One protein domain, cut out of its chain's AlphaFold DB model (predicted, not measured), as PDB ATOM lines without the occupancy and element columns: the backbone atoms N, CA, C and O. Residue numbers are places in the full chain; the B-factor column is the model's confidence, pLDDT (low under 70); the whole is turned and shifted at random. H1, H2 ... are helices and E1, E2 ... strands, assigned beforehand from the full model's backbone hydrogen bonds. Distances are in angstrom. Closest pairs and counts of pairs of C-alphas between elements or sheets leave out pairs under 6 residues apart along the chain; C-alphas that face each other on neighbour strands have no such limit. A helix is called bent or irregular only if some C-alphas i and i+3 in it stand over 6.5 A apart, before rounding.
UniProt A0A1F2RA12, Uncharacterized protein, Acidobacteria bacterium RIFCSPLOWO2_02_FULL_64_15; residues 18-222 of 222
ATOM      1  N   ASN A  18      19.898  12.101  96.434       72.81
ATOM      2  CA  ASN A  18      20.842  12.931  95.682       72.81
ATOM      3  C   ASN A  18      22.003  12.120  95.083       72.81
ATOM      4  O   ASN A  18      22.686  12.626  94.196       72.81
ATOM      5  N   PHE A  19      22.231  10.900  95.577       68.94
ATOM      6  CA  PHE A  19      23.361  10.043  95.211       68.94
ATOM      7  C   PHE A  19      22.942   8.681  94.646       68.94
ATOM      8  O   PHE A  19      23.782   7.946  94.137       68.94
ATOM      9  N   GLY A  20      21.658   8.339  94.735       72.56
ATOM     10  CA  GLY A  20      21.091   7.116  94.180       72.56
ATOM     11  C   GLY A  20      19.871   6.644  94.959       72.56
ATOM     12  O   GLY A  20      19.430   7.290  95.916       72.56
ATOM     13  N   GLU A  21      19.329   5.504  94.559       78.12
ATOM     14  CA  GLU A  21      18.232   4.861  95.275       78.12
ATOM     15  C   GLU A  21      18.755   3.968  96.415       78.12
ATOM     16  O   GLU A  21      19.723   3.220  96.273       78.12
ATOM     17  N   GLN A  22      18.101   4.062  97.575       77.75
ATOM     18  CA  GLN A  22      18.244   3.109  98.674       77.75
ATOM     19  C   GLN A  22      16.942   2.324  98.771       77.75
ATOM     20  O   GLN A  22      15.900   2.892  99.106       77.75
ATOM     21  N   ILE A  23      17.001   1.028  98.490       83.62
ATOM     22  CA  ILE A  23      15.823   0.167  98.468       83.62
ATOM     23  C   ILE A  23      15.953  -0.857  99.584       83.62
ATOM     24  O   ILE A  23      16.940  -1.576  99.679       83.62
ATOM     25  N   GLU A  24      14.922  -0.961 100.411       85.50
ATOM     26  CA  GLU A  24      14.726  -2.090 101.312       85.50
ATOM     27  C   GLU A  24      13.308  -2.605 101.098       85.50
ATOM     28  O   GLU A  24      12.339  -1.849 101.196       85.50
ATOM     29  N   HIS A  25      13.178  -3.886 100.768       90.69
ATOM     30  CA  HIS A  25      11.877  -4.502 100.567       90.69
ATOM     31  C   HIS A  25      11.811  -5.886 101.202       90.69
ATOM     32  O   HIS A  25      12.759  -6.669 101.176       90.69
ATOM     33  N   TRP A  26      10.651  -6.185 101.780       92.94
ATOM     34  CA  TRP A  26      10.342  -7.490 102.342       92.94
ATOM     35  C   TRP A  26       9.280  -8.174 101.488       92.94
ATOM     36  O   TRP A  26       8.233  -7.594 101.191       92.94
ATOM     37  N   ASN A  27       9.536  -9.426 101.120       94.88
ATOM     38  CA  ASN A  27       8.566 -10.291 100.467       94.88
ATOM     39  C   ASN A  27       8.285 -11.470 101.379       94.88
ATOM     40  O   ASN A  27       9.207 -12.167 101.804       94.88
ATOM     41  N   GLY A  28       7.011 -11.749 101.618       95.81
ATOM     42  CA  GLY A  28       6.644 -12.913 102.393       95.81
ATOM     43  C   GLY A  28       5.189 -13.302 102.262       95.81
ATOM     44  O   GLY A  28       4.362 -12.585 101.699       95.81
ATOM     45  N   VAL A  29       4.915 -14.495 102.768       97.00
ATOM     46  CA  VAL A  29       3.596 -15.100 102.841       97.00
ATOM     47  C   VAL A  29       3.387 -15.584 104.265       97.00
ATOM     48  O   VAL A  29       4.145 -16.410 104.780       97.00
ATOM     49  N   ASP A  30       2.317 -15.090 104.874       96.44
ATOM     50  CA  ASP A  30       1.885 -15.479 106.205       96.44
ATOM     51  C   ASP A  30       0.555 -16.220 106.114       96.44
ATOM     52  O   ASP A  30      -0.419 -15.741 105.532       96.44
ATOM     53  N   VAL A  31       0.506 -17.403 106.717       97.38
ATOM     54  CA  VAL A  31      -0.703 -18.213 106.821       97.38
ATOM     55  C   VAL A  31      -0.952 -18.479 108.290       97.38
ATOM     56  O   VAL A  31      -0.083 -18.986 108.993       97.38
ATOM     57  N   ASN A  32      -2.154 -18.172 108.761       97.25
ATOM     58  CA  ASN A  32      -2.585 -18.493 110.113       97.25
ATOM     59  C   ASN A  32      -3.926 -19.217 110.050       97.25
ATOM     60  O   ASN A  32      -4.862 -18.771 109.389       97.25
ATOM     61  N   VAL A  33      -4.004 -20.342 110.744       96.75
ATOM     62  CA  VAL A  33      -5.186 -21.180 110.841       96.75
ATOM     63  C   VAL A  33      -5.543 -21.330 112.309       96.75
ATOM     64  O   VAL A  33      -4.724 -21.720 113.143       96.75
ATOM     65  N   SER A  34      -6.806 -21.071 112.630       96.25
ATOM     66  CA  SER A  34      -7.366 -21.358 113.945       96.25
ATOM     67  C   SER A  34      -8.642 -22.170 113.796       96.25
ATOM     68  O   SER A  34      -9.501 -21.832 112.984       96.25
ATOM     69  N   ALA A  35      -8.773 -23.225 114.591       95.94
ATOM     70  CA  ALA A  35      -9.936 -24.090 114.615       95.94
ATOM     71  C   ALA A  35     -10.383 -24.324 116.058       95.94
ATOM     72  O   ALA A  35      -9.577 -24.574 116.957       95.94
ATOM     73  N   ARG A  36     -11.695 -24.261 116.278       94.94
ATOM     74  CA  ARG A  36     -12.337 -24.600 117.549       94.94
ATOM     75  C   ARG A  36     -13.335 -25.707 117.280       94.94
ATOM     76  O   ARG A  36     -14.326 -25.499 116.588       94.94
ATOM     77  N   MET A  37     -13.050 -26.895 117.783       93.25
ATOM     78  CA  MET A  37     -13.869 -28.076 117.543       93.25
ATOM     79  C   MET A  37     -14.923 -28.232 118.641       93.25
ATOM     80  O   MET A  37     -14.677 -27.956 119.817       93.25
ATOM     81  N   ALA A  38     -16.100 -28.746 118.272       87.62
ATOM     82  CA  ALA A  38     -17.219 -28.954 119.198       87.62
ATOM     83  C   ALA A  38     -16.884 -29.916 120.358       87.62
ATOM     84  O   ALA A  38     -17.460 -29.822 121.442       87.62
ATOM     85  N   ASN A  39     -15.913 -30.812 120.155       87.81
ATOM     86  CA  ASN A  39     -15.434 -31.754 121.167       87.81
ATOM     87  C   ASN A  39     -14.569 -31.100 122.270       87.81
ATOM     88  O   ASN A  39     -14.219 -31.785 123.229       87.81
ATOM     89  N   GLY A  40     -14.247 -29.803 122.169       86.69
ATOM     90  CA  GLY A  40     -13.426 -29.075 123.140       86.69
ATOM     91  C   GLY A  40     -11.933 -29.001 122.804       86.69
ATOM     92  O   GLY A  40     -11.158 -28.592 123.670       86.69
ATOM     93  N   LEU A  41     -11.530 -29.399 121.590       94.19
ATOM     94  CA  LEU A  41     -10.184 -29.185 121.049       94.19
ATOM     95  C   LEU A  41     -10.095 -27.808 120.379       94.19
ATOM     96  O   LEU A  41     -10.870 -27.498 119.477       94.19
ATOM     97  N   ASN A  42      -9.123 -27.005 120.795       96.50
ATOM     98  CA  ASN A  42      -8.744 -25.764 120.131       96.50
ATOM     99  C   ASN A  42      -7.361 -25.939 119.513       96.50
ATOM    100  O   ASN A  42      -6.434 -26.383 120.190       96.50
ATOM    101  N   LEU A  43      -7.225 -25.551 118.253       96.88
ATOM    102  CA  LEU A  43      -5.981 -25.576 117.497       96.88
ATOM    103  C   LEU A  43      -5.738 -24.176 116.940       96.88
ATOM    104  O   LEU A  43      -6.656 -23.547 116.416       96.88
ATOM    105  N   SER A  44      -4.514 -23.681 117.039       97.25
ATOM    106  CA  SER A  44      -4.095 -22.468 116.344       97.25
ATOM    107  C   SER A  44      -2.652 -22.617 115.926       97.25
ATOM    108  O   SER A  44      -1.810 -22.977 116.742       97.25
ATOM    109  N   GLY A  45      -2.356 -22.349 114.668       97.69
ATOM    110  CA  GLY A  45      -0.997 -22.384 114.177       97.69
ATOM    111  C   GLY A  45      -0.859 -21.620 112.883       97.69
ATOM    112  O   GLY A  45      -1.836 -21.347 112.194       97.69
ATOM    113  N   GLY A  46       0.370 -21.274 112.559       97.19
ATOM    114  CA  GLY A  46       0.672 -20.530 111.363       97.19
ATOM    115  C   GLY A  46       2.099 -20.731 110.909       97.19
ATOM    116  O   GLY A  46       2.969 -21.193 111.657       97.19
ATOM    117  N   THR A  47       2.305 -20.368 109.657       97.50
ATOM    118  CA  THR A  47       3.598 -20.323 109.002       97.50
ATOM    119  C   THR A  47       3.821 -18.918 108.486       97.50
ATOM    120  O   THR A  47       2.893 -18.279 108.001       97.50
ATOM    121  N   SER A  48       5.050 -18.448 108.584       96.81
ATOM    122  CA  SER A  48       5.460 -17.163 108.039       96.81
ATOM    123  C   SER A  48       6.756 -17.404 107.290       96.81
ATOM    124  O   SER A  48       7.727 -17.891 107.876       96.81
ATOM    125  N   THR A  49       6.720 -17.179 105.983       97.06
ATOM    126  CA  THR A  49       7.843 -17.420 105.080       97.06
ATOM    127  C   THR A  49       8.179 -16.124 104.381       97.06
ATOM    128  O   THR A  49       7.321 -15.576 103.698       97.06
ATOM    129  N   GLY A  50       9.406 -15.634 104.522       95.00
ATOM    130  CA  GLY A  50       9.788 -14.378 103.888       95.00
ATOM    131  C   GLY A  50      11.285 -14.195 103.708       95.00
ATOM    132  O   GLY A  50      12.086 -14.966 104.239       95.00
ATOM    133  N   ARG A  51      11.625 -13.156 102.950       93.12
ATOM    134  CA  ARG A  51      12.973 -12.623 102.752       93.12
ATOM    135  C   ARG A  51      12.929 -11.098 102.759       93.12
ATOM    136  O   ARG A  51      11.964 -10.498 102.290       93.12
ATOM    137  N   THR A  52      13.998 -10.493 103.244       90.94
ATOM    138  CA  THR A  52      14.330  -9.081 103.047       90.94
ATOM    139  C   THR A  52      15.425  -8.965 101.993       90.94
ATOM    140  O   THR A  52      16.360  -9.771 101.977       90.94
ATOM    141  N   SER A  53      15.295  -7.971 101.128       89.00
ATOM    142  CA  SER A  53      16.293  -7.573 100.146       89.00
ATOM    143  C   SER A  53      16.610  -6.094 100.333       89.00
ATOM    144  O   SER A  53      15.696  -5.273 100.476       89.00
ATOM    145  N   THR A  54      17.894  -5.764 100.361       86.25
ATOM    146  CA  THR A  54      18.390  -4.399 100.525       86.25
ATOM    147  C   THR A  54      19.399  -4.097  99.428       86.25
ATOM    148  O   THR A  54      20.347  -4.856  99.254       86.25
ATOM    149  N   ASP A  55      19.220  -2.977  98.734       82.50
ATOM    150  CA  ASP A  55      20.135  -2.485  97.706       82.50
ATOM    151  C   ASP A  55      20.493  -1.020  97.986       82.50
ATOM    152  O   ASP A  55      19.625  -0.157  98.150       82.50
ATOM    153  N   ASN A  56      21.792  -0.751  98.091       81.50
ATOM    154  CA  ASN A  56      22.370   0.586  98.185       81.50
ATOM    155  C   ASN A  56      23.618   0.742  97.292       81.50
ATOM    156  O   ASN A  56      24.457   1.616  97.538       81.50
ATOM    157  N   CYS A  57      23.755  -0.096  96.256       81.62
ATOM    158  CA  CYS A  57      24.914  -0.108  95.362       81.62
ATOM    159  C   CYS A  57      25.122   1.216  94.626       81.62
ATOM    160  O   CYS A  57      26.266   1.636  94.448       81.62
ATOM    161  N   GLU A  58      24.047   1.898  94.228       77.50
ATOM    162  CA  GLU A  58      24.143   3.175  93.513       77.50
ATOM    163  C   GLU A  58      24.767   4.270  94.390       77.50
ATOM    164  O   GLU A  58      25.681   4.976  93.961       77.50
ATOM    165  N   ILE A  59      24.364   4.327  95.661       75.69
ATOM    166  CA  ILE A  59      24.920   5.265  96.642       75.69
ATOM    167  C   ILE A  59      26.387   4.929  96.923       75.69
ATOM    168  O   ILE A  59      27.229   5.825  96.952       75.69
ATOM    169  N   LEU A  60      26.726   3.644  97.084       75.06
ATOM    170  CA  LEU A  60      28.107   3.212  97.326       75.06
ATOM    171  C   LEU A  60      29.035   3.432  96.126       75.06
ATOM    172  O   LEU A  60      30.237   3.618  96.322       75.06
ATOM    173  N   ALA A  61      28.506   3.450  94.901       74.44
ATOM    174  CA  ALA A  61      29.280   3.788  93.711       74.44
ATOM    175  C   ALA A  61      29.719   5.263  93.705       74.44
ATOM    176  O   ALA A  61      30.804   5.576  93.213       74.44
ATOM    177  N   GLN A  62      28.900   6.163  94.260       73.44
ATOM    178  CA  GLN A  62      29.206   7.595  94.336       73.44
ATOM    179  C   GLN A  62      29.946   7.981  95.624       73.44
ATOM    180  O   GLN A  62      30.788   8.877  95.599       73.44
ATOM    181  N   LEU A  63      29.637   7.309  96.735       73.44
ATOM    182  CA  LEU A  63      30.127   7.613  98.081       73.44
ATOM    183  C   LEU A  63      30.580   6.326  98.798       73.44
ATOM    184  O   LEU A  63      29.912   5.855  99.727       73.44
ATOM    185  N   PRO A  64      31.727   5.741  98.407       67.38
ATOM    186  CA  PRO A  64      32.221   4.501  99.009       67.38
ATOM    187  C   PRO A  64      32.534   4.652 100.509       67.38
ATOM    188  O   PRO A  64      32.476   3.678 101.261       67.38
ATOM    189  N   GLU A  65      32.823   5.870 100.972       63.16
ATOM    190  CA  GLU A  65      33.058   6.215 102.379       63.16
ATOM    191  C   GLU A  65      31.835   6.085 103.305       63.16
ATOM    192  O   GLU A  65      32.019   6.037 104.521       63.16
ATOM    193  N   ILE A  66      30.607   6.003 102.773       63.59
ATOM    194  CA  ILE A  66      29.376   5.840 103.575       63.59
ATOM    195  C   ILE A  66      29.147   4.378 103.983       63.59
ATOM    196  O   ILE A  66      28.277   4.088 104.803       63.59
ATOM    197  N   SER A  67      29.954   3.434 103.491       64.94
ATOM    198  CA  SER A  67      29.921   2.052 103.972       64.94
ATOM    199  C   SER A  67      30.383   1.973 105.435       64.94
ATOM    200  O   SER A  67      31.551   1.735 105.732       64.94
ATOM    201  N   VAL A  68      29.457   2.182 106.377       54.47
ATOM    202  CA  VAL A  68      29.741   2.132 107.821       54.47
ATOM    203  C   VAL A  68      29.999   0.690 108.282       54.47
ATOM    204  O   VAL A  68      30.604   0.499 109.328       54.47
ATOM    205  N   ASN A  69      29.597  -0.328 107.504       50.47
ATOM    206  CA  ASN A  69      29.788  -1.747 107.828       50.47
ATOM    207  C   ASN A  69      29.868  -2.652 106.577       50.47
ATOM    208  O   ASN A  69      28.957  -3.433 106.313       50.47
ATOM    209  N   GLY A  70      30.984  -2.610 105.849       53.16
ATOM    210  CA  GLY A  70      31.386  -3.730 104.991       53.16
ATOM    211  C   GLY A  70      31.042  -3.599 103.508       53.16
ATOM    212  O   GLY A  70      30.077  -4.171 103.010       53.16
ATOM    213  N   LEU A  71      31.963  -2.994 102.759       58.78
ATOM    214  CA  LEU A  71      32.313  -3.545 101.449       58.78
ATOM    215  C   LEU A  71      32.667  -5.032 101.660       58.78
ATOM    216  O   LEU A  71      33.406  -5.323 102.607       58.78
ATOM    217  N   PRO A  72      32.154  -5.971 100.844       64.56
ATOM    218  CA  PRO A  72      31.682  -5.785  99.465       64.56
ATOM    219  C   PRO A  72      30.153  -5.828  99.223       64.56
ATOM    220  O   PRO A  72      29.743  -5.799  98.067       64.56
ATOM    221  N   TYR A  73      29.301  -5.917 100.249       72.31
ATOM    222  CA  TYR A  73      27.883  -6.277 100.053       72.31
ATOM    223  C   TYR A  73      26.958  -5.057  99.976       72.31
ATOM    224  O   TYR A  73      26.392  -4.638 100.987       72.31
ATOM    225  N   CYS A  74      26.809  -4.493  98.777       79.88
ATOM    226  CA  CYS A  74      25.888  -3.383  98.516       79.88
ATOM    227  C   CYS A  74      24.464  -3.827  98.137       79.88
ATOM    228  O   CYS A  74      23.498  -3.113  98.385       79.88
ATOM    229  N   HIS A  75      24.341  -5.036  97.586       84.00
ATOM    230  CA  HIS A  75      23.077  -5.741  97.397       84.00
ATOM    231  C   HIS A  75      23.083  -6.950  98.323       84.00
ATOM    232  O   HIS A  75      24.047  -7.715  98.327       84.00
ATOM    233  N   GLN A  76      22.049  -7.090  99.140       85.06
ATOM    234  CA  GLN A  76      21.934  -8.142 100.142       85.06
ATOM    235  C   GLN A  76      20.563  -8.787 100.023       85.06
ATOM    236  O   GLN A  76      19.545  -8.164 100.320       85.06
ATOM    237  N   ASP A  77      20.550 -10.055  99.626       87.62
ATOM    238  CA  ASP A  77      19.347 -10.874  99.577       87.62
ATOM    239  C   ASP A  77      19.400 -11.933 100.669       87.62
ATOM    240  O   ASP A  77      20.182 -12.879 100.609       87.62
ATOM    241  N   THR A  78      18.524 -11.805 101.663       90.31
ATOM    242  CA  THR A  78      18.370 -12.870 102.657       90.31
ATOM    243  C   THR A  78      17.699 -14.097 102.039       90.31
ATOM    244  O   THR A  78      16.862 -14.000 101.130       90.31
ATOM    245  N   ASN A  79      18.029 -15.275 102.563       92.19
ATOM    246  CA  ASN A  79      17.336 -16.498 102.179       92.19
ATOM    247  C   ASN A  79      15.851 -16.438 102.556       92.19
ATOM    248  O   ASN A  79      15.445 -15.799 103.526       92.19
ATOM    249  N   TRP A  80      15.032 -17.190 101.821       94.19
ATOM    250  CA  TRP A  80      13.654 -17.440 102.226       94.19
ATOM    251  C   TRP A  80      13.634 -18.283 103.499       94.19
ATOM    252  O   TRP A  80      13.949 -19.475 103.482       94.19
ATOM    253  N   LEU A  81      13.237 -17.668 104.608       95.56
ATOM    254  CA  LEU A  81      13.153 -18.332 105.900       95.56
ATOM    255  C   LEU A  81      11.703 -18.593 106.269       95.56
ATOM    256  O   LEU A  81      10.872 -17.692 106.212       95.56
ATOM    257  N   THR A  82      11.424 -19.814 106.723       96.62
ATOM    258  CA  THR A  82      10.094 -20.230 107.184       96.62
ATOM    259  C   THR A  82      10.091 -20.431 108.692       96.62
ATOM    260  O   THR A  82      10.793 -21.304 109.209       96.62
ATOM    261  N   GLN A  83       9.256 -19.694 109.413       96.75
ATOM    262  CA  GLN A  83       8.906 -19.995 110.800       96.75
ATOM    263  C   GLN A  83       7.560 -20.716 110.872       96.75
ATOM    264  O   GLN A  83       6.645 -20.426 110.105       96.75
ATOM    265  N   VAL A  84       7.439 -21.647 111.817       98.06
ATOM    266  CA  VAL A  84       6.202 -22.384 112.094       98.06
ATOM    267  C   VAL A  84       5.917 -22.300 113.583       98.06
ATOM    268  O   VAL A  84       6.786 -22.600 114.402       98.06
ATOM    269  N   LYS A  85       4.699 -21.910 113.945       98.00
ATOM    270  CA  LYS A  85       4.225 -21.913 115.333       98.00
ATOM    271  C   LYS A  85       2.881 -22.611 115.375       98.00
ATOM    272  O   LYS A  85       2.019 -22.323 114.556       98.00
ATOM    273  N   ALA A  86       2.695 -23.519 116.316       98.12
ATOM    274  CA  ALA A  86       1.444 -24.241 116.479       98.12
ATOM    275  C   ALA A  86       1.134 -24.442 117.957       98.12
ATOM    276  O   ALA A  86       2.015 -24.664 118.778       98.12
ATOM    277  N   THR A  87      -0.140 -24.379 118.299       98.12
ATOM    278  CA  THR A  87      -0.659 -24.566 119.643       98.12
ATOM    279  C   THR A  87      -1.914 -25.416 119.575       98.12
ATOM    280  O   THR A  87      -2.742 -25.287 118.670       98.12
ATOM    281  N   ALA A  88      -2.050 -26.304 120.547       97.75
ATOM    282  CA  ALA A  88      -3.210 -27.155 120.713       97.75
ATOM    283  C   ALA A  88      -3.615 -27.142 122.181       97.75
ATOM    284  O   ALA A  88      -2.760 -27.218 123.061       97.75
ATOM    285  N   SER A  89      -4.910 -27.064 122.468       96.88
ATOM    286  CA  SER A  89      -5.423 -27.227 123.825       96.88
ATOM    287  C   SER A  89      -6.707 -28.036 123.832       96.88
ATOM    288  O   SER A  89      -7.591 -27.836 123.004       96.88
ATOM    289  N   TYR A  90      -6.809 -28.956 124.782       96.44
ATOM    290  CA  TYR A  90      -7.953 -29.835 124.939       96.44
ATOM    291  C   TYR A  90      -8.380 -29.897 126.398       96.44
ATOM    292  O   TYR A  90      -7.567 -30.163 127.290       96.44
ATOM    293  N   ARG A  91      -9.674 -29.672 126.649       93.50
ATOM    294  CA  ARG A  91     -10.261 -29.794 127.986       93.50
ATOM    295  C   ARG A  91     -11.066 -31.081 128.115       93.50
ATOM    296  O   ARG A  91     -12.156 -31.211 127.560       93.50
ATOM    297  N   ILE A  92     -10.593 -31.970 128.976       93.69
ATOM    298  CA  ILE A  92     -11.274 -33.200 129.362       93.69
ATOM    299  C   ILE A  92     -12.304 -32.865 130.446       93.69
ATOM    300  O   ILE A  92     -12.006 -32.861 131.642       93.69
ATOM    301  N   ARG A  93     -13.540 -32.573 130.031       90.50
ATOM    302  CA  ARG A  93     -14.618 -32.119 130.934       90.50
ATOM    303  C   ARG A  93     -14.952 -33.117 132.048       90.50
ATOM    304  O   ARG A  93     -15.243 -32.691 133.154       90.50
ATOM    305  N   ARG A  94     -14.873 -34.426 131.781       91.19
ATOM    306  CA  ARG A  94     -15.242 -35.476 132.754       91.19
ATOM    307  C   ARG A  94     -14.374 -35.489 134.012       91.19
ATOM    308  O   ARG A  94     -14.849 -35.895 135.062       91.19
ATOM    309  N   ILE A  95     -13.117 -35.067 133.897       93.88
ATOM    310  CA  ILE A  95     -12.154 -35.058 135.007       93.88
ATOM    311  C   ILE A  95     -11.616 -33.656 135.295       93.88
ATOM    312  O   ILE A  95     -10.687 -33.519 136.087       93.88
ATOM    313  N   ASP A  96     -12.178 -32.622 134.661       94.50
ATOM    314  CA  ASP A  96     -11.767 -31.222 134.807       94.50
ATOM    315  C   ASP A  96     -10.244 -31.012 134.636       94.50
ATOM    316  O   ASP A  96      -9.594 -30.273 135.375       94.50
ATOM    317  N   VAL A  97      -9.665 -31.675 133.629       96.25
ATOM    318  CA  VAL A  97      -8.252 -31.527 133.240       96.25
ATOM    319  C   VAL A  97      -8.161 -30.787 131.911       96.25
ATOM    320  O   VAL A  97      -8.894 -31.083 130.968       96.25
ATOM    321  N   GLN A  98      -7.248 -29.830 131.824       95.38
ATOM    322  CA  GLN A  98      -6.853 -29.163 130.595       95.38
ATOM    323  C   GLN A  98      -5.449 -29.618 130.214       95.38
ATOM    324  O   GLN A  98      -4.549 -29.628 131.044       95.38
ATOM    325  N   THR A  99      -5.266 -29.970 128.953       96.69
ATOM    326  CA  THR A  99      -3.960 -30.283 128.372       96.69
ATOM    327  C   THR A  99      -3.690 -29.305 127.245       96.69
ATOM    328  O   THR A  99      -4.622 -28.911 126.539       96.69
ATOM    329  N   SER A 100      -2.446 -28.882 127.077       97.44
ATOM    330  CA  SER A 100      -2.059 -28.051 125.944       97.44
ATOM    331  C   SER A 100      -0.625 -28.306 125.524       97.44
ATOM    332  O   SER A 100       0.224 -28.583 126.364       97.44
ATOM    333  N   GLY A 101      -0.366 -28.191 124.229       98.12
ATOM    334  CA  GLY A 101       0.968 -28.230 123.648       98.12
ATOM    335  C   GLY A 101       1.224 -26.974 122.830       98.12
ATOM    336  O   GLY A 101       0.310 -26.463 122.180       98.12
ATOM    337  N   ALA A 102       2.459 -26.493 122.855       98.06
ATOM    338  CA  ALA A 102       2.947 -25.428 121.996       98.06
ATOM    339  C   ALA A 102       4.209 -25.913 121.285       98.06
ATOM    340  O   ALA A 102       5.129 -26.423 121.911       98.06
ATOM    341  N   PHE A 103       4.237 -25.772 119.971       98.12
ATOM    342  CA  PHE A 103       5.371 -26.080 119.124       98.12
ATOM    343  C   PHE A 103       5.830 -24.805 118.433       98.12
ATOM    344  O   PHE A 103       5.019 -24.066 117.871       98.12
ATOM    345  N   GLN A 104       7.135 -24.572 118.435       97.19
ATOM    346  CA  GLN A 104       7.751 -23.520 117.648       97.19
ATOM    347  C   GLN A 104       8.964 -24.051 116.903       97.19
ATOM    348  O   GLN A 104       9.778 -24.804 117.438       97.19
ATOM    349  N   SER A 105       9.061 -23.620 115.657       97.69
ATOM    350  CA  SER A 105      10.134 -23.932 114.740       97.69
ATOM    351  C   SER A 105      10.586 -22.616 114.116       97.69
ATOM    352  O   SER A 105       9.869 -22.054 113.284       97.69
ATOM    353  N   LEU A 106      11.718 -22.083 114.569       96.69
ATOM    354  CA  LEU A 106      12.213 -20.762 114.169       96.69
ATOM    355  C   LEU A 106      13.565 -20.912 113.470       96.69
ATOM    356  O   LEU A 106      14.392 -21.685 113.958       96.69
ATOM    357  N   PRO A 107      13.798 -20.214 112.344       96.06
ATOM    358  CA  PRO A 107      15.116 -20.186 111.717       96.06
ATOM    359  C   PRO A 107      16.169 -19.669 112.709       96.06
ATOM    360  O   PRO A 107      15.845 -18.899 113.616       96.06
ATOM    361  N   GLY A 108      17.412 -20.120 112.546       93.69
ATOM    362  CA  GLY A 108      18.526 -19.644 113.359       93.69
ATOM    363  C   GLY A 108      18.847 -18.173 113.097       93.69
ATOM    364  O   GLY A 108      18.358 -17.567 112.143       93.69
ATOM    365  N   SER A 109      19.683 -17.590 113.953       92.00
ATOM    366  CA  SER A 109      20.197 -16.235 113.750       92.00
ATOM    367  C   SER A 109      21.160 -16.183 112.558       92.00
ATOM    368  O   SER A 109      21.852 -17.161 112.273       92.00
ATOM    369  N   ALA A 110      21.195 -15.056 111.842       91.06
ATOM    370  CA  ALA A 110      22.121 -14.869 110.727       91.06
ATOM    371  C   ALA A 110      23.577 -14.921 111.219       91.06
ATOM    372  O   ALA A 110      23.928 -14.320 112.242       91.06
ATOM    373  N   ILE A 111      24.421 -15.642 110.485       92.31
ATOM    374  CA  ILE A 111      25.843 -15.773 110.786       92.31
ATOM    375  C   ILE A 111      26.587 -14.624 110.121       92.31
ATOM    376  O   ILE A 111      26.402 -14.344 108.940       92.31
ATOM    377  N   ALA A 112      27.460 -13.977 110.887       90.56
ATOM    378  CA  ALA A 112      28.414 -13.012 110.366       90.56
ATOM    379  C   ALA A 112      29.831 -13.404 110.792       90.56
ATOM    380  O   ALA A 112      30.034 -14.091 111.797       90.56
ATOM    381  N   ALA A 113      30.818 -12.951 110.032       90.50
ATOM    382  CA  ALA A 113      32.235 -13.129 110.307       90.50
ATOM    383  C   ALA A 113      32.915 -11.759 110.255       90.50
ATOM    384  O   ALA A 113      33.557 -11.391 109.275       90.50
ATOM    385  N   ASN A 114      32.730 -10.981 111.319       89.81
ATOM    386  CA  ASN A 114      33.234  -9.617 111.422       89.81
ATOM    387  C   ASN A 114      34.725  -9.638 111.752       89.81
ATOM    388  O   ASN A 114      35.107  -9.941 112.881       89.81
ATOM    389  N   TRP A 115      35.558  -9.311 110.773       87.69
ATOM    390  CA  TRP A 115      37.003  -9.248 110.919       87.69
ATOM    391  C   TRP A 115      37.481  -7.810 111.091       87.69
ATOM    392  O   TRP A 115      37.332  -6.984 110.193       87.69
ATOM    393  N   ALA A 116      38.109  -7.517 112.230       87.88
ATOM    394  CA  ALA A 116      38.788  -6.246 112.462       87.88
ATOM    395  C   ALA A 116      40.157  -6.230 111.755       87.88
ATOM    396  O   ALA A 116      41.180  -6.637 112.313       87.88
ATOM    397  N   VAL A 117      40.187  -5.742 110.518       85.31
ATOM    398  CA  VAL A 117      41.391  -5.655 109.688       85.31
ATOM    399  C   VAL A 117      42.246  -4.476 110.133       85.31
ATOM    400  O   VAL A 117      41.768  -3.347 110.227       85.31
ATOM    401  N   ASN A 118      43.525  -4.723 110.411       88.19
ATOM    402  CA  ASN A 118      44.469  -3.673 110.792       88.19
ATOM    403  C   ASN A 118      44.784  -2.763 109.591       88.19
ATOM    404  O   ASN A 118      45.002  -3.251 108.479       88.19
ATOM    405  N   ASN A 119      44.888  -1.455 109.830       84.50
ATOM    406  CA  ASN A 119      45.316  -0.470 108.839       84.50
ATOM    407  C   ASN A 119      46.628  -0.858 108.122       84.50
ATOM    408  O   ASN A 119      46.769  -0.579 106.942       84.50
ATOM    409  N   ALA A 120      47.564  -1.558 108.770       85.19
ATOM    410  CA  ALA A 120      48.795  -2.036 108.129       85.19
ATOM    411  C   ALA A 120      48.552  -3.012 106.956       85.19
ATOM    412  O   ALA A 120      49.361  -3.075 106.035       85.19
ATOM    413  N   ILE A 121      47.442  -3.758 106.982       83.62
ATOM    414  CA  ILE A 121      47.037  -4.696 105.921       83.62
ATOM    415  C   ILE A 121      46.240  -3.962 104.832       83.62
ATOM    416  O   ILE A 121      46.353  -4.285 103.653       83.62
ATOM    417  N   VAL A 122      45.448  -2.963 105.226       82.31
ATOM    418  CA  VAL A 122      44.521  -2.228 104.348       82.31
ATOM    419  C   VAL A 122      45.209  -1.069 103.616       82.31
ATOM    420  O   VAL A 122      44.928  -0.805 102.452       82.31
ATOM    421  N   ALA A 123      46.154  -0.380 104.251       83.81
ATOM    422  CA  ALA A 123      46.805   0.793 103.675       83.81
ATOM    423  C   ALA A 123      47.510   0.528 102.326       83.81
ATOM    424  O   ALA A 123      47.403   1.385 101.444       83.81
ATOM    425  N   PRO A 124      48.173  -0.630 102.098       84.50
ATOM    426  CA  PRO A 124      48.746  -0.959 100.794       84.50
ATOM    427  C   PRO A 124      47.711  -1.097  99.670       84.50
ATOM    428  O   PRO A 124      48.016  -0.734  98.538       84.50
ATOM    429  N   SER A 125      46.497  -1.589  99.956       79.62
ATOM    430  CA  SER A 125      45.438  -1.725  98.946       79.62
ATOM    431  C   SER A 125      44.698  -0.411  98.687       79.62
ATOM    432  O   SER A 125      44.289  -0.157  97.558       79.62
ATOM    433  N   LEU A 126      44.571   0.455  99.700       78.12
ATOM    434  CA  LEU A 126      43.968   1.786  99.559       78.12
ATOM    435  C   LEU A 126      44.940   2.846  99.012       78.12
ATOM    436  O   LEU A 126      44.503   3.932  98.632       78.12
ATOM    437  N   GLY A 127      46.252   2.590  99.044       81.44
ATOM    438  CA  GLY A 127      47.287   3.590  98.745       81.44
ATOM    439  C   GLY A 127      47.359   4.736  99.768       81.44
ATOM    440  O   GLY A 127      48.033   5.739  99.533       81.44
ATOM    441  N   ARG A 128      46.649   4.610 100.896       80.12
ATOM    442  CA  ARG A 128      46.584   5.570 102.007       80.12
ATOM    443  C   ARG A 128      46.162   4.868 103.297       80.12
ATOM    444  O   ARG A 128      45.505   3.834 103.247       80.12
ATOM    445  N   ASN A 129      46.470   5.472 104.444       80.75
ATOM    446  CA  ASN A 129      45.932   5.028 105.734       80.75
ATOM    447  C   ASN A 129      44.412   5.266 105.830       80.75
ATOM    448  O   ASN A 129      43.871   6.142 105.147       80.75
ATOM    449  N   LEU A 130      43.750   4.530 106.727       78.50
ATOM    450  CA  LEU A 130      42.351   4.742 107.106       78.50
ATOM    451  C   LEU A 130      42.115   6.184 107.584       78.50
ATOM    452  O   LEU A 130      42.935   6.775 108.295       78.50
ATOM    453  N   SER A 131      40.974   6.750 107.195       72.50
ATOM    454  CA  SER A 131      40.548   8.083 107.624       72.50
ATOM    455  C   SER A 131      40.404   8.159 109.150       72.50
ATOM    456  O   SER A 131      40.195   7.160 109.836       72.50
ATOM    457  N   GLY A 132      40.579   9.360 109.711       75.00
ATOM    458  CA  GLY A 132      40.481   9.578 111.160       75.00
ATOM    459  C   GLY A 132      41.595   8.921 111.985       75.00
ATOM    460  O   GLY A 132      41.465   8.832 113.201       75.00
ATOM    461  N   SER A 133      42.686   8.471 111.352       75.44
ATOM    462  CA  SER A 133      43.778   7.735 112.011       75.44
ATOM    463  C   SER A 133      43.302   6.469 112.738       75.44
ATOM    464  O   SER A 133      43.842   6.105 113.783       75.44
ATOM    465  N   GLN A 134      42.277   5.798 112.199       80.12
ATOM    466  CA  GLN A 134      41.777   4.547 112.764       80.12
ATOM    467  C   GLN A 134      42.820   3.429 112.658       80.12
ATOM    468  O   GLN A 134      43.477   3.253 111.631       80.12
ATOM    469  N   ALA A 135      42.946   2.642 113.727       83.31
ATOM    470  CA  ALA A 135      43.846   1.491 113.766       83.31
ATOM    471  C   ALA A 135      43.297   0.289 112.978       83.31
ATOM    472  O   ALA A 135      44.070  -0.513 112.447       83.31
ATOM    473  N   ASN A 136      41.971   0.167 112.883       84.56
ATOM    474  CA  ASN A 136      41.292  -0.979 112.292       84.56
ATOM    475  C   ASN A 136      40.033  -0.544 111.538       84.56
ATOM    476  O   ASN A 136      39.415   0.453 111.894       84.56
ATOM    477  N   THR A 137      39.636  -1.346 110.555       83.75
ATOM    478  CA  THR A 137      38.309  -1.315 109.929       83.75
ATOM    479  C   THR A 137      37.678  -2.703 110.015       83.75
ATOM    480  O   THR A 137      38.402  -3.700 110.014       83.75
ATOM    481  N   THR A 138      36.353  -2.794 110.115       85.00
ATOM    482  CA  THR A 138      35.651  -4.082 110.218       85.00
ATOM    483  C   THR A 138      35.111  -4.499 108.859       85.00
ATOM    484  O   THR A 138      34.344  -3.768 108.239       85.00
ATOM    485  N   VAL A 139      35.480  -5.699 108.419       83.12
ATOM    486  CA  VAL A 139      34.976  -6.314 107.188       83.12
ATOM    487  C   VAL A 139      34.247  -7.594 107.556       83.12
ATOM    488  O   VAL A 139      34.814  -8.462 108.217       83.12
ATOM    489  N   ASN A 140      32.991  -7.723 107.136       86.31
ATOM    490  CA  ASN A 140      32.282  -8.988 107.256       86.31
ATOM    491  C   ASN A 140      32.724  -9.918 106.117       86.31
ATOM    492  O   ASN A 140      32.638  -9.543 104.953       86.31
ATOM    493  N   MET A 141      33.225 -11.108 106.445       86.19
ATOM    494  CA  MET A 141      33.683 -12.093 105.456       86.19
ATOM    495  C   MET A 141      32.568 -13.003 104.931       86.19
ATOM    496  O   MET A 141      32.771 -13.705 103.944       86.19
ATOM    497  N   VAL A 142      31.430 -13.043 105.625       87.50
ATOM    498  CA  VAL A 142      30.260 -13.834 105.237       87.50
ATOM    499  C   VAL A 142      29.222 -12.889 104.663       87.50
ATOM    500  O   VAL A 142      28.917 -11.864 105.275       87.50
ATOM    501  N   GLU A 143      28.657 -13.243 103.516       86.44
ATOM    502  CA  GLU A 143      27.591 -12.459 102.908       86.44
ATOM    503  C   GLU A 143      26.365 -12.422 103.834       86.44
ATOM    504  O   GLU A 143      25.841 -13.482 104.202       86.44
ATOM    505  N   PRO A 144      25.907 -11.231 104.262       86.12
ATOM    506  CA  PRO A 144      24.763 -11.115 105.151       86.12
ATOM    507  C   PRO A 144      23.534 -11.831 104.588       86.12
ATOM    508  O   PRO A 144      23.172 -11.655 103.432       86.12
ATOM    509  N   GLY A 145      22.873 -12.635 105.421       86.31
ATOM    510  CA  GLY A 145      21.628 -13.299 105.033       86.31
ATOM    511  C   GLY A 145      21.780 -14.574 104.198       86.31
ATOM    512  O   GLY A 145      20.761 -15.147 103.815       86.31
ATOM    513  N   THR A 146      23.007 -15.047 103.954       89.50
ATOM    514  CA  THR A 146      23.255 -16.321 103.251       89.50
ATOM    515  C   THR A 146      23.404 -17.509 104.202       89.50
ATOM    516  O   THR A 146      22.918 -18.599 103.905       89.50
ATOM    517  N   GLU A 147      23.994 -17.287 105.377       91.75
ATOM    518  CA  GLU A 147      24.280 -18.317 106.378       91.75
ATOM    519  C   GLU A 147      23.493 -18.076 107.672       91.75
ATOM    520  O   GLU A 147      23.394 -16.946 108.164       91.75
ATOM    521  N   TYR A 148      22.960 -19.150 108.260       93.94
ATOM    522  CA  TYR A 148      22.154 -19.104 109.483       93.94
ATOM    523  C   TYR A 148      22.578 -20.187 110.468       93.94
ATOM    524  O   TYR A 148      22.971 -21.285 110.083       93.94
ATOM    525  N   GLY A 149      22.471 -19.870 111.757       93.69
ATOM    526  CA  GLY A 149      22.693 -20.823 112.832       93.69
ATOM    527  C   GLY A 149      21.644 -21.935 112.866       93.69
ATOM    528  O   GLY A 149      20.728 -22.023 112.042       93.69
ATOM    529  N   GLU A 150      21.759 -22.783 113.881       94.12
ATOM    530  CA  GLU A 150      20.844 -23.900 114.069       94.12
ATOM    531  C   GLU A 150      19.385 -23.445 114.211       94.12
ATOM    532  O   GLU A 150      19.054 -22.461 114.877       94.12
ATOM    533  N   ARG A 151      18.481 -24.215 113.604       95.62
ATOM    534  CA  ARG A 151      17.043 -23.990 113.718       95.62
ATOM    535  C   ARG A 151      16.551 -24.387 115.110       95.62
ATOM    536  O   ARG A 151      16.730 -25.530 115.534       95.62
ATOM    537  N   LEU A 152      15.829 -23.490 115.778       96.06
ATOM    538  CA  LEU A 152      15.144 -23.803 117.029       96.06
ATOM    539  C   LEU A 152      13.938 -24.695 116.745       96.06
ATOM    540  O   LEU A 152      13.042 -24.283 116.015       96.06
ATOM    541  N   ASN A 153      13.870 -25.861 117.387       96.75
ATOM    542  CA  ASN A 153      12.663 -26.682 117.449       96.75
ATOM    543  C   ASN A 153      12.333 -26.972 118.910       96.75
ATOM    544  O   ASN A 153      13.033 -27.738 119.567       96.75
ATOM    545  N   GLN A 154      11.264 -26.364 119.416       97.25
ATOM    546  CA  GLN A 154      10.871 -26.498 120.813       97.25
ATOM    547  C   GLN A 154       9.414 -26.926 120.915       97.25
ATOM    548  O   GLN A 154       8.535 -26.362 120.262       97.25
ATOM    549  N   PHE A 155       9.180 -27.925 121.763       98.06
ATOM    550  CA  PHE A 155       7.853 -28.355 122.163       98.06
ATOM    551  C   PHE A 155       7.686 -28.162 123.667       98.06
ATOM    552  O   PHE A 155       8.463 -28.706 124.454       98.06
ATOM    553  N   ASP A 156       6.656 -27.419 124.044       98.38
ATOM    554  CA  ASP A 156       6.247 -27.194 125.421       98.38
ATOM    555  C   ASP A 156       4.897 -27.862 125.658       98.38
ATOM    556  O   ASP A 156       4.021 -27.875 124.788       98.38
ATOM    557  N   PHE A 157       4.712 -28.407 126.853       98.19
ATOM    558  CA  PHE A 157       3.504 -29.124 127.226       98.19
ATOM    559  C   PHE A 157       2.998 -28.658 128.583       98.19
ATOM    560  O   PHE A 157       3.775 -28.422 129.498       98.19
ATOM    561  N   ARG A 158       1.683 -28.558 128.740       97.94
ATOM    562  CA  ARG A 158       1.040 -28.148 129.985       97.94
ATOM    563  C   ARG A 158      -0.116 -29.068 130.321       97.94
ATOM    564  O   ARG A 158      -0.934 -29.399 129.462       97.94
ATOM    565  N   VAL A 159      -0.230 -29.388 131.606       98.12
ATOM    566  CA  VAL A 159      -1.404 -30.034 132.198       98.12
ATOM    567  C   VAL A 159      -1.905 -29.183 133.352       98.12
ATOM    568  O   VAL A 159      -1.155 -28.874 134.270       98.12
ATOM    569  N   GLY A 160      -3.180 -28.812 133.316       97.75
ATOM    570  CA  GLY A 160      -3.867 -28.076 134.368       97.75
ATOM    571  C   GLY A 160      -5.020 -28.884 134.946       97.75
ATOM    572  O   GLY A 160      -5.874 -29.365 134.202       97.75
ATOM    573  N   LYS A 161      -5.088 -29.007 136.269       97.44
ATOM    574  CA  LYS A 161      -6.253 -29.520 136.988       97.44
ATOM    575  C   LYS A 161      -7.087 -28.349 137.481       97.44
ATOM    576  O   LYS A 161      -6.584 -27.467 138.174       97.44
ATOM    577  N   ILE A 162      -8.369 -28.371 137.150       95.94
ATOM    578  CA  ILE A 162      -9.339 -27.402 137.641       95.94
ATOM    579  C   ILE A 162     -10.002 -27.994 138.886       95.94
ATOM    580  O   ILE A 162     -10.561 -29.090 138.848       95.94
ATOM    581  N   LEU A 163      -9.920 -27.263 139.988       95.50
ATOM    582  CA  LEU A 163     -10.534 -27.568 141.272       95.50
ATOM    583  C   LEU A 163     -11.619 -26.521 141.534       95.50
ATOM    584  O   LEU A 163     -11.401 -25.324 141.339       95.50
ATOM    585  N   ARG A 164     -12.807 -26.971 141.931       93.81
ATOM    586  CA  ARG A 164     -13.979 -26.114 142.144       93.81
ATOM    587  C   ARG A 164     -14.422 -26.246 143.596       93.81
ATOM    588  O   ARG A 164     -14.628 -27.367 144.054       93.81
ATOM    589  N   PHE A 165     -14.579 -25.119 144.289       92.38
ATOM    590  CA  PHE A 165     -14.955 -25.054 145.702       92.38
ATOM    591  C   PHE A 165     -16.034 -23.978 145.898       92.38
ATOM    592  O   PHE A 165     -15.728 -22.806 146.106       92.38
ATOM    593  N   GLY A 166     -17.312 -24.357 145.797       89.62
ATOM    594  CA  GLY A 166     -18.418 -23.396 145.871       89.62
ATOM    595  C   GLY A 166     -18.357 -22.372 144.731       89.62
ATOM    596  O   GLY A 166     -18.370 -22.760 143.563       89.62
ATOM    597  N   SER A 167     -18.280 -21.082 145.071       91.44
ATOM    598  CA  SER A 167     -18.096 -19.987 144.108       91.44
ATOM    599  C   SER A 167     -16.647 -19.817 143.636       91.44
ATOM    600  O   SER A 167     -16.424 -19.193 142.604       91.44
ATOM    601  N   ALA A 168     -15.670 -20.390 144.347       94.50
ATOM    602  CA  ALA A 168     -14.258 -20.250 144.021       94.50
ATOM    603  C   ALA A 168     -13.769 -21.344 143.059       94.50
ATOM    604  O   ALA A 168     -14.199 -22.506 143.100       94.50
ATOM    605  N   ARG A 169     -12.795 -20.989 142.219       95.19
ATOM    606  CA  ARG A 169     -12.124 -21.905 141.293       95.19
ATOM    607  C   ARG A 169     -10.611 -21.755 141.395       95.19
ATOM    608  O   ARG A 169     -10.073 -20.663 141.264       95.19
ATOM    609  N   ALA A 170      -9.914 -22.877 141.544       96.06
ATOM    610  CA  ALA A 170      -8.459 -22.944 141.473       96.06
ATOM    611  C   ALA A 170      -8.027 -23.773 140.256       96.06
ATOM    612  O   ALA A 170      -8.590 -24.832 139.990       96.06
ATOM    613  N   THR A 171      -7.016 -23.327 139.516       96.69
ATOM    614  CA  THR A 171      -6.382 -24.113 138.450       96.69
ATOM    615  C   THR A 171      -4.920 -24.335 138.800       96.69
ATOM    616  O   THR A 171      -4.125 -23.402 138.732       96.69
ATOM    617  N   VAL A 172      -4.567 -25.570 139.151       97.62
ATOM    618  CA  VAL A 172      -3.184 -25.987 139.426       97.62
ATOM    619  C   VAL A 172      -2.601 -26.543 138.137       97.62
ATOM    620  O   VAL A 172      -3.179 -27.458 137.557       97.62
ATOM    621  N   SER A 173      -1.494 -25.987 137.656       98.00
ATOM    622  CA  SER A 173      -0.878 -26.375 136.388       98.00
ATOM    623  C   SER A 173       0.581 -26.766 136.547       98.00
ATOM    624  O   SER A 173       1.319 -26.179 137.337       98.00
ATOM    625  N   LEU A 174       0.975 -27.751 135.751       98.19
ATOM    626  CA  LEU A 174       2.345 -28.174 135.534       98.19
ATOM    627  C   LEU A 174       2.688 -27.896 134.070       98.19
ATOM    628  O   LEU A 174       2.051 -28.444 133.168       98.19
ATOM    629  N   ASP A 175       3.679 -27.039 133.856       97.88
ATOM    630  CA  ASP A 175       4.213 -26.673 132.549       97.88
ATOM    631  C   ASP A 175       5.593 -27.325 132.379       97.88
ATOM    632  O   ASP A 175       6.502 -27.081 133.170       97.88
ATOM    633  N   LEU A 176       5.750 -28.169 131.365       98.31
ATOM    634  CA  LEU A 176       7.005 -28.764 130.927       98.31
ATOM    635  C   LEU A 176       7.519 -27.988 129.713       98.31
ATOM    636  O   LEU A 176       6.978 -28.122 128.613       98.31
ATOM    637  N   TYR A 177       8.575 -27.209 129.912       97.94
ATOM    638  CA  TYR A 177       9.240 -26.474 128.841       97.94
ATOM    639  C   TYR A 177      10.355 -27.312 128.226       97.94
ATOM    640  O   TYR A 177      11.032 -28.056 128.940       97.94
ATOM    641  N   ASN A 178      10.559 -27.170 126.913       97.25
ATOM    642  CA  ASN A 178      11.562 -27.909 126.148       97.25
ATOM    643  C   ASN A 178      11.463 -29.423 126.420       97.25
ATOM    644  O   ASN A 178      12.398 -30.067 126.894       97.25
ATOM    645  N   ALA A 179      10.292 -30.009 126.160       97.00
ATOM    646  CA  ALA A 179       9.975 -31.393 126.510       97.00
ATOM    647  C   ALA A 179      10.959 -32.417 125.906       97.00
ATOM    648  O   ALA A 179      11.274 -33.423 126.551       97.00
ATOM    649  N   PHE A 180      11.482 -32.130 124.707       95.94
ATOM    650  CA  PHE A 180      12.489 -32.945 124.015       95.94
ATOM    651  C   PHE A 180      13.933 -32.658 124.446       95.94
ATOM    652  O   PHE A 180      14.842 -33.336 123.979       95.94
ATOM    653  N   ASN A 181      14.144 -31.714 125.366       96.25
ATOM    654  CA  ASN A 181      15.447 -31.371 125.930       96.25
ATOM    655  C   ASN A 181      16.503 -31.027 124.861       96.25
ATOM    656  O   ASN A 181      17.640 -31.491 124.935       96.25
ATOM    657  N   ALA A 182      16.113 -30.232 123.862       95.94
ATOM    658  CA  ALA A 182      17.019 -29.720 122.839       95.94
ATOM    659  C   ALA A 182      18.000 -28.691 123.429       95.94
ATOM    660  O   ALA A 182      17.683 -28.021 124.413       95.94
ATOM    661  N   SER A 183      19.169 -28.538 122.804       95.88
ATOM    662  CA  SER A 183      20.247 -27.631 123.232       95.88
ATOM    663  C   SER A 183      20.696 -26.691 122.110       95.88
ATOM    664  O   SER A 183      21.887 -26.446 121.941       95.88
ATOM    665  N   THR A 184      19.747 -26.209 121.308       96.12
ATOM    666  CA  THR A 184      20.016 -25.349 120.150       96.12
ATOM    667  C   THR A 184      20.759 -24.075 120.555       96.12
ATOM    668  O   THR A 184      20.385 -23.420 121.534       96.12
ATOM    669  N   VAL A 185      21.769 -23.689 119.778       95.81
ATOM    670  CA  VAL A 185      22.459 -22.400 119.932       95.81
ATOM    671  C   VAL A 185      21.555 -21.266 119.436       95.81
ATOM    672  O   VAL A 185      21.155 -21.241 118.277       95.81
ATOM    673  N   LEU A 186      21.221 -20.316 120.313       94.31
ATOM    674  CA  LEU A 186      20.361 -19.167 119.990       94.31
ATOM    675  C   LEU A 186      21.170 -17.953 119.516       94.31
ATOM    676  O   LEU A 186      20.701 -17.164 118.695       94.31
ATOM    677  N   SER A 187      22.382 -17.794 120.049       93.69
ATOM    678  CA  SER A 187      23.308 -16.724 119.686       93.69
ATOM    679  C   SER A 187      24.746 -17.207 119.802       93.69
ATOM    680  O   SER A 187      25.063 -18.069 120.628       93.69
ATOM    681  N   GLN A 188      25.613 -16.635 118.977       93.31
ATOM    682  CA  GLN A 188      27.019 -16.997 118.867       93.31
ATOM    683  C   GLN A 188      27.883 -15.762 118.621       93.31
ATOM    684  O   GLN A 188      27.400 -14.704 118.212       93.31
ATOM    685  N   ASN A 189      29.177 -15.895 118.883       93.00
ATOM    686  CA  ASN A 189      30.133 -14.831 118.643       93.00
ATOM    687  C   ASN A 189      30.467 -14.718 117.145       93.00
ATOM    688  O   ASN A 189      31.096 -15.600 116.567       93.00
ATOM    689  N   ASN A 190      30.083 -13.598 116.532       91.94
ATOM    690  CA  ASN A 190      30.353 -13.303 115.123       91.94
ATOM    691  C   ASN A 190      31.704 -12.591 114.893       91.94
ATOM    692  O   ASN A 190      32.004 -12.214 113.763       91.94
ATOM    693  N   ASN A 191      32.523 -12.374 115.932       90.12
ATOM    694  CA  ASN A 191      33.856 -11.787 115.783       90.12
ATOM    695  C   ASN A 191      34.829 -12.817 115.202       90.12
ATOM    696  O   ASN A 191      35.135 -13.835 115.832       90.12
ATOM    697  N   TYR A 192      35.327 -12.521 114.008       87.75
ATOM    698  CA  TYR A 192      36.284 -13.345 113.301       87.75
ATOM    699  C   TYR A 192      37.706 -12.844 113.553       87.75
ATOM    700  O   TYR A 192      38.055 -11.698 113.266       87.75
ATOM    701  N   VAL A 193      38.546 -13.733 114.075       83.12
ATOM    702  CA  VAL A 193      39.984 -13.510 114.212       83.12
ATOM    703  C   VAL A 193      40.675 -14.595 113.390       83.12
ATOM    704  O   VAL A 193      40.534 -15.768 113.736       83.12
ATOM    705  N   PRO A 194      41.403 -14.257 112.313       75.81
ATOM    706  CA  PRO A 194      42.198 -15.233 111.583       75.81
ATOM    707  C   PRO A 194      43.360 -15.654 112.480       75.81
ATOM    708  O   PRO A 194      44.340 -14.928 112.641       75.81
ATOM    709  N   VAL A 195      43.222 -16.801 113.139       68.88
ATOM    710  CA  VAL A 195      44.226 -17.284 114.087       68.88
ATOM    711  C   VAL A 195      45.252 -18.150 113.368       68.88
ATOM    712  O   VAL A 195      44.931 -19.222 112.863       68.88
ATOM    713  N   THR A 196      46.517 -17.727 113.379       58.88
ATOM    714  CA  THR A 196      47.655 -18.623 113.146       58.88
ATOM    715  C   THR A 196      48.139 -19.115 114.513       58.88
ATOM    716  O   THR A 196      48.918 -18.441 115.178       58.88
ATOM    717  N   GLY A 197      47.621 -20.259 114.978       57.12
ATOM    718  CA  GLY A 197      48.092 -20.917 116.210       57.12
ATOM    719  C   GLY A 197      47.435 -20.492 117.536       57.12
ATOM    720  O   GLY A 197      48.050 -20.668 118.584       57.12
ATOM    721  N   GLY A 198      46.205 -19.965 117.526       57.88
ATOM    722  CA  GLY A 198      45.432 -19.647 118.742       57.88
ATOM    723  C   GLY A 198      43.975 -20.134 118.681       57.88
ATOM    724  O   GLY A 198      43.564 -20.754 117.702       57.88
ATOM    725  N   LEU A 199      43.187 -19.852 119.726       59.56
ATOM    726  CA  LEU A 199      41.780 -20.266 119.826       59.56
ATOM    727  C   LEU A 199      40.875 -19.388 118.949       59.56
ATOM    728  O   LEU A 199      40.804 -18.174 119.141       59.56
ATOM    729  N   ALA A 200      40.156 -20.007 118.010       75.81
ATOM    730  CA  ALA A 200      39.124 -19.333 117.232       75.81
ATOM    731  C   ALA A 200      37.931 -18.986 118.139       75.81
ATOM    732  O   ALA A 200      37.340 -19.863 118.763       75.81
ATOM    733  N   THR A 201      37.584 -17.700 118.221       85.00
ATOM    734  CA  THR A 201      36.416 -17.218 118.984       85.00
ATOM    735  C   THR A 201      35.149 -17.122 118.139       85.00
ATOM    736  O   THR A 201      34.075 -16.867 118.679       85.00
ATOM    737  N   TRP A 202      35.279 -17.284 116.822       89.12
ATOM    738  CA  TRP A 202      34.167 -17.245 115.884       89.12
ATOM    739  C   TRP A 202      33.261 -18.465 116.079       89.12
ATOM    740  O   TRP A 202      33.754 -19.575 116.270       89.12
ATOM    741  N   GLN A 203      31.947 -18.239 116.064       89.56
ATOM    742  CA  GLN A 203      30.886 -19.232 116.281       89.56
ATOM    743  C   GLN A 203      30.864 -19.904 117.661       89.56
ATOM    744  O   GLN A 203      30.112 -20.850 117.879       89.56
ATOM    745  N   VAL A 204      31.613 -19.388 118.639       92.06
ATOM    746  CA  VAL A 204      31.453 -19.833 120.029       92.06
ATOM    747  C   VAL A 204      30.049 -19.440 120.520       92.06
ATOM    748  O   VAL A 204      29.711 -18.251 120.455       92.06
ATOM    749  N   PRO A 205      29.225 -20.386 121.015       93.62
ATOM    750  CA  PRO A 205      27.892 -20.088 121.529       93.62
ATOM    751  C   PRO A 205      27.935 -19.101 122.699       93.62
ATOM    752  O   PRO A 205      28.691 -19.282 123.652       93.62
ATOM    753  N   THR A 206      27.090 -18.075 122.650       94.38
ATOM    754  CA  THR A 206      26.910 -17.093 123.736       94.38
ATOM    755  C   THR A 206      25.575 -17.274 124.451       94.38
ATOM    756  O   THR A 206      25.440 -16.892 125.611       94.38
ATOM    757  N   LEU A 207      24.598 -17.892 123.781       95.06
ATOM    758  CA  LEU A 207      23.308 -18.252 124.353       95.06
ATOM    759  C   LEU A 207      22.836 -19.585 123.777       95.06
ATOM    760  O   LEU A 207      22.814 -19.774 122.562       95.06
ATOM    761  N   ILE A 208      22.411 -20.484 124.657       95.62
ATOM    762  CA  ILE A 208      21.886 -21.809 124.315       95.62
ATOM    763  C   ILE A 208      20.466 -21.915 124.873       95.62
ATOM    764  O   ILE A 208      20.155 -21.320 125.907       95.62
ATOM    765  N   LEU A 209      19.601 -22.660 124.184       96.00
ATOM    766  CA  LEU A 209      18.254 -22.957 124.653       96.00
ATOM    767  C   LEU A 209      18.286 -23.538 126.074       96.00
ATOM    768  O   LEU A 209      19.031 -24.474 126.363       96.00
ATOM    769  N   GLN A 210      17.437 -22.998 126.951       96.56
ATOM    770  CA  GLN A 210      17.304 -23.483 128.320       96.56
ATOM    771  C   GLN A 210      16.969 -24.983 128.323       96.56
ATOM    772  O   GLN A 210      16.052 -25.435 127.627       96.56
ATOM    773  N   ALA A 211      17.696 -25.746 129.141       96.69
ATOM    774  CA  ALA A 211      17.429 -27.167 129.340       96.69
ATOM    775  C   ALA A 211      15.990 -27.396 129.821       96.69
ATOM    776  O   ALA A 211      15.364 -26.504 130.396       96.69
ATOM    777  N   ARG A 212      15.472 -28.607 129.619       97.75
ATOM    778  CA  ARG A 212      14.123 -28.982 130.047       97.75
ATOM    779  C   ARG A 212      13.896 -28.667 131.521       97.75
ATOM    780  O   ARG A 212      14.641 -29.133 132.383       97.75
ATOM    781  N   PHE A 213      12.815 -27.954 131.813       97.62
ATOM    782  CA  PHE A 213      12.432 -27.638 133.182       97.62
ATOM    783  C   PHE A 213      10.919 -27.686 133.362       97.62
ATOM    784  O   PHE A 213      10.145 -27.597 132.405       97.62
ATOM    785  N   VAL A 214      10.511 -27.841 134.619       98.31
ATOM    786  CA  VAL A 214       9.109 -27.875 135.021       98.31
ATOM    787  C   VAL A 214       8.790 -26.623 135.819       98.31
ATOM    788  O   VAL A 214       9.514 -26.266 136.746       98.31
ATOM    789  N   LYS A 215       7.676 -25.979 135.485       97.88
ATOM    790  CA  LYS A 215       7.090 -24.889 136.258       97.88
ATOM    791  C   LYS A 215       5.761 -25.349 136.838       97.88
ATOM    792  O   LYS A 215       4.919 -25.899 136.134       97.88
ATOM    793  N   ILE A 216       5.570 -25.089 138.124       98.00
ATOM    794  CA  ILE A 216       4.298 -25.302 138.809       98.00
ATOM    795  C   ILE A 216       3.648 -23.935 138.999       98.00
ATOM    796  O   ILE A 216       4.306 -22.976 139.402       98.00
ATOM    797  N   SER A 217       2.365 -23.826 138.676       97.25
ATOM    798  CA  SER A 217       1.603 -22.588 138.820       97.25
ATOM    799  C   SER A 217       0.205 -22.865 139.353       97.25
ATOM    800  O   SER A 217      -0.368 -23.922 139.108       97.25
ATOM    801  N   THR A 218      -0.351 -21.918 140.104       97.19
ATOM    802  CA  THR A 218      -1.743 -21.972 140.559       97.19
ATOM    803  C   THR A 218      -2.402 -20.637 140.262       97.19
ATOM    804  O   THR A 218      -1.848 -19.591 140.585       97.19
ATOM    805  N   GLN A 219      -3.575 -20.679 139.637       95.56
ATOM    806  CA  GLN A 219      -4.433 -19.519 139.414       95.56
ATOM    807  C   GLN A 219      -5.692 -19.671 140.262       95.56
ATOM    808  O   GLN A 219      -6.322 -20.729 140.220       95.56
ATOM    809  N   PHE A 220      -6.057 -18.634 141.009       95.44
ATOM    810  CA  PHE A 220      -7.242 -18.614 141.862       95.44
ATOM    811  C   PHE A 220      -8.213 -17.533 141.370       95.44
ATOM    812  O   PHE A 220      -7.795 -16.415 141.085       95.44
ATOM    813  N   GLU A 221      -9.484 -17.897 141.231       93.25
ATOM    814  CA  GLU A 221     -10.595 -17.048 140.791       93.25
ATOM    815  C   GLU A 221     -11.670 -17.095 141.895       93.25
ATOM    816  O   GLU A 221     -12.062 -18.196 142.305       93.25
ATOM    817  N   TRP A 222     -12.115 -15.932 142.388       87.12
ATOM    818  CA  TRP A 222     -13.112 -15.777 143.458       87.12
ATOM    819  C   TRP A 222     -14.233 -14.813 143.076       87.12
ATOM    820  O   TRP A 222     -13.965 -13.888 142.276       87.12
TER     821      TRP A 222
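AT A GLANCE: This is residues 18 to 222 of the 222 residues of an uncharacterized protein of Acidobacteria bacterium RIFCSPLOWO2_02_FULL_64_15 (UniProt A0A1F2RA12). This is one long, twisted wall of antiparallel strands, built largely of hairpins, with no named helix packed on it. Toward one end it frays into two small strand pairs, E6 with E7 and E10 with E11; H2 sits at the tip beyond E6 and E7, and H1 follows the end of E2. The printed part has 205 residues, in the order E1 E2 H1 E3 E4 E5 E6 H2 E7 E8 E9 E10 E11 E12, and is mostly strand. The eight-strand sheet is branched at E2, which pairs with E1, E3 and E4. The whole is only just extended, close to loose, with a radius of gyration of the C-alphas of 25.4 A and spans of 84 by 43 by 28 A.

IN THESE COORDINATES: Find C-alpha 23 at (15.823, 0.167, 98.468); from there E1, residues 23 to 36, runs 42.1 A. E2, 41 to 55, returns over 46.7 A. Next in the sheet come E3, 75 to 77, E4, 81 to 92, 37.0 A long, and E5, 97 to 106, 30.0 A. E8, 152 to 165, covers 41.6 A, E9, 168 to 177, 28.7 A, and E12, 213 to 221, 26.5 A, ending at C-alpha 221 at (-10.595, -17.048, 140.791). Outside this sheet look for H1, 57 to 62, E6, 114 to 118, H2, 119 to 126, E7, 136 to 140, E10, 185 to 188, and E11, 205 to 208.

HOW THE PARTS SIT: Start at E2: its hairpin partner E1 lies on one side, with N 29 and O 49 2.8 A apart, and E3 and E4 on the other, with N 54 and O 76 at 2.9 A and N 46 and O 85 at 2.8 A. Walk on through the hairpin E4 and E5 (N 88 and O 101, 2.9 A), then E5 and E8 (N 100 and O 158, 2.9 A), the hairpin E8 and E9 (N 161 and O 172, 2.8 A) and E9 and E12 (N 173 and O 217, 2.8 A). E6 and E7 are antiparallel at 149 degrees, with N 117 and O 137 2.8 A apart; E10 and E11 form a hairpin, with N 186 and O 207 at 2.8 A. H1 is only just not on the sheet, with 4 pairs of C-alphas within 10 A, and H2 is not on it. Every O i to N i+4 pair is within hydrogen-bond range in H1, but 2 of 4 in H2, which is only just irregular: C-alphas 121 and 124 are 6.6 A apart.

THE WHOLE: The two C-alphas farthest apart, those of Gly 127 and Gly 166, stand 85.2 A from each other. The printed part has no cut. Long links join H1 to E3, E7 to E8 and E10 to E11. The mean pLDDT of the printed part is 88.7; look for values under 70 at residue 19, residues 64 to 72 and residues 195 to 199.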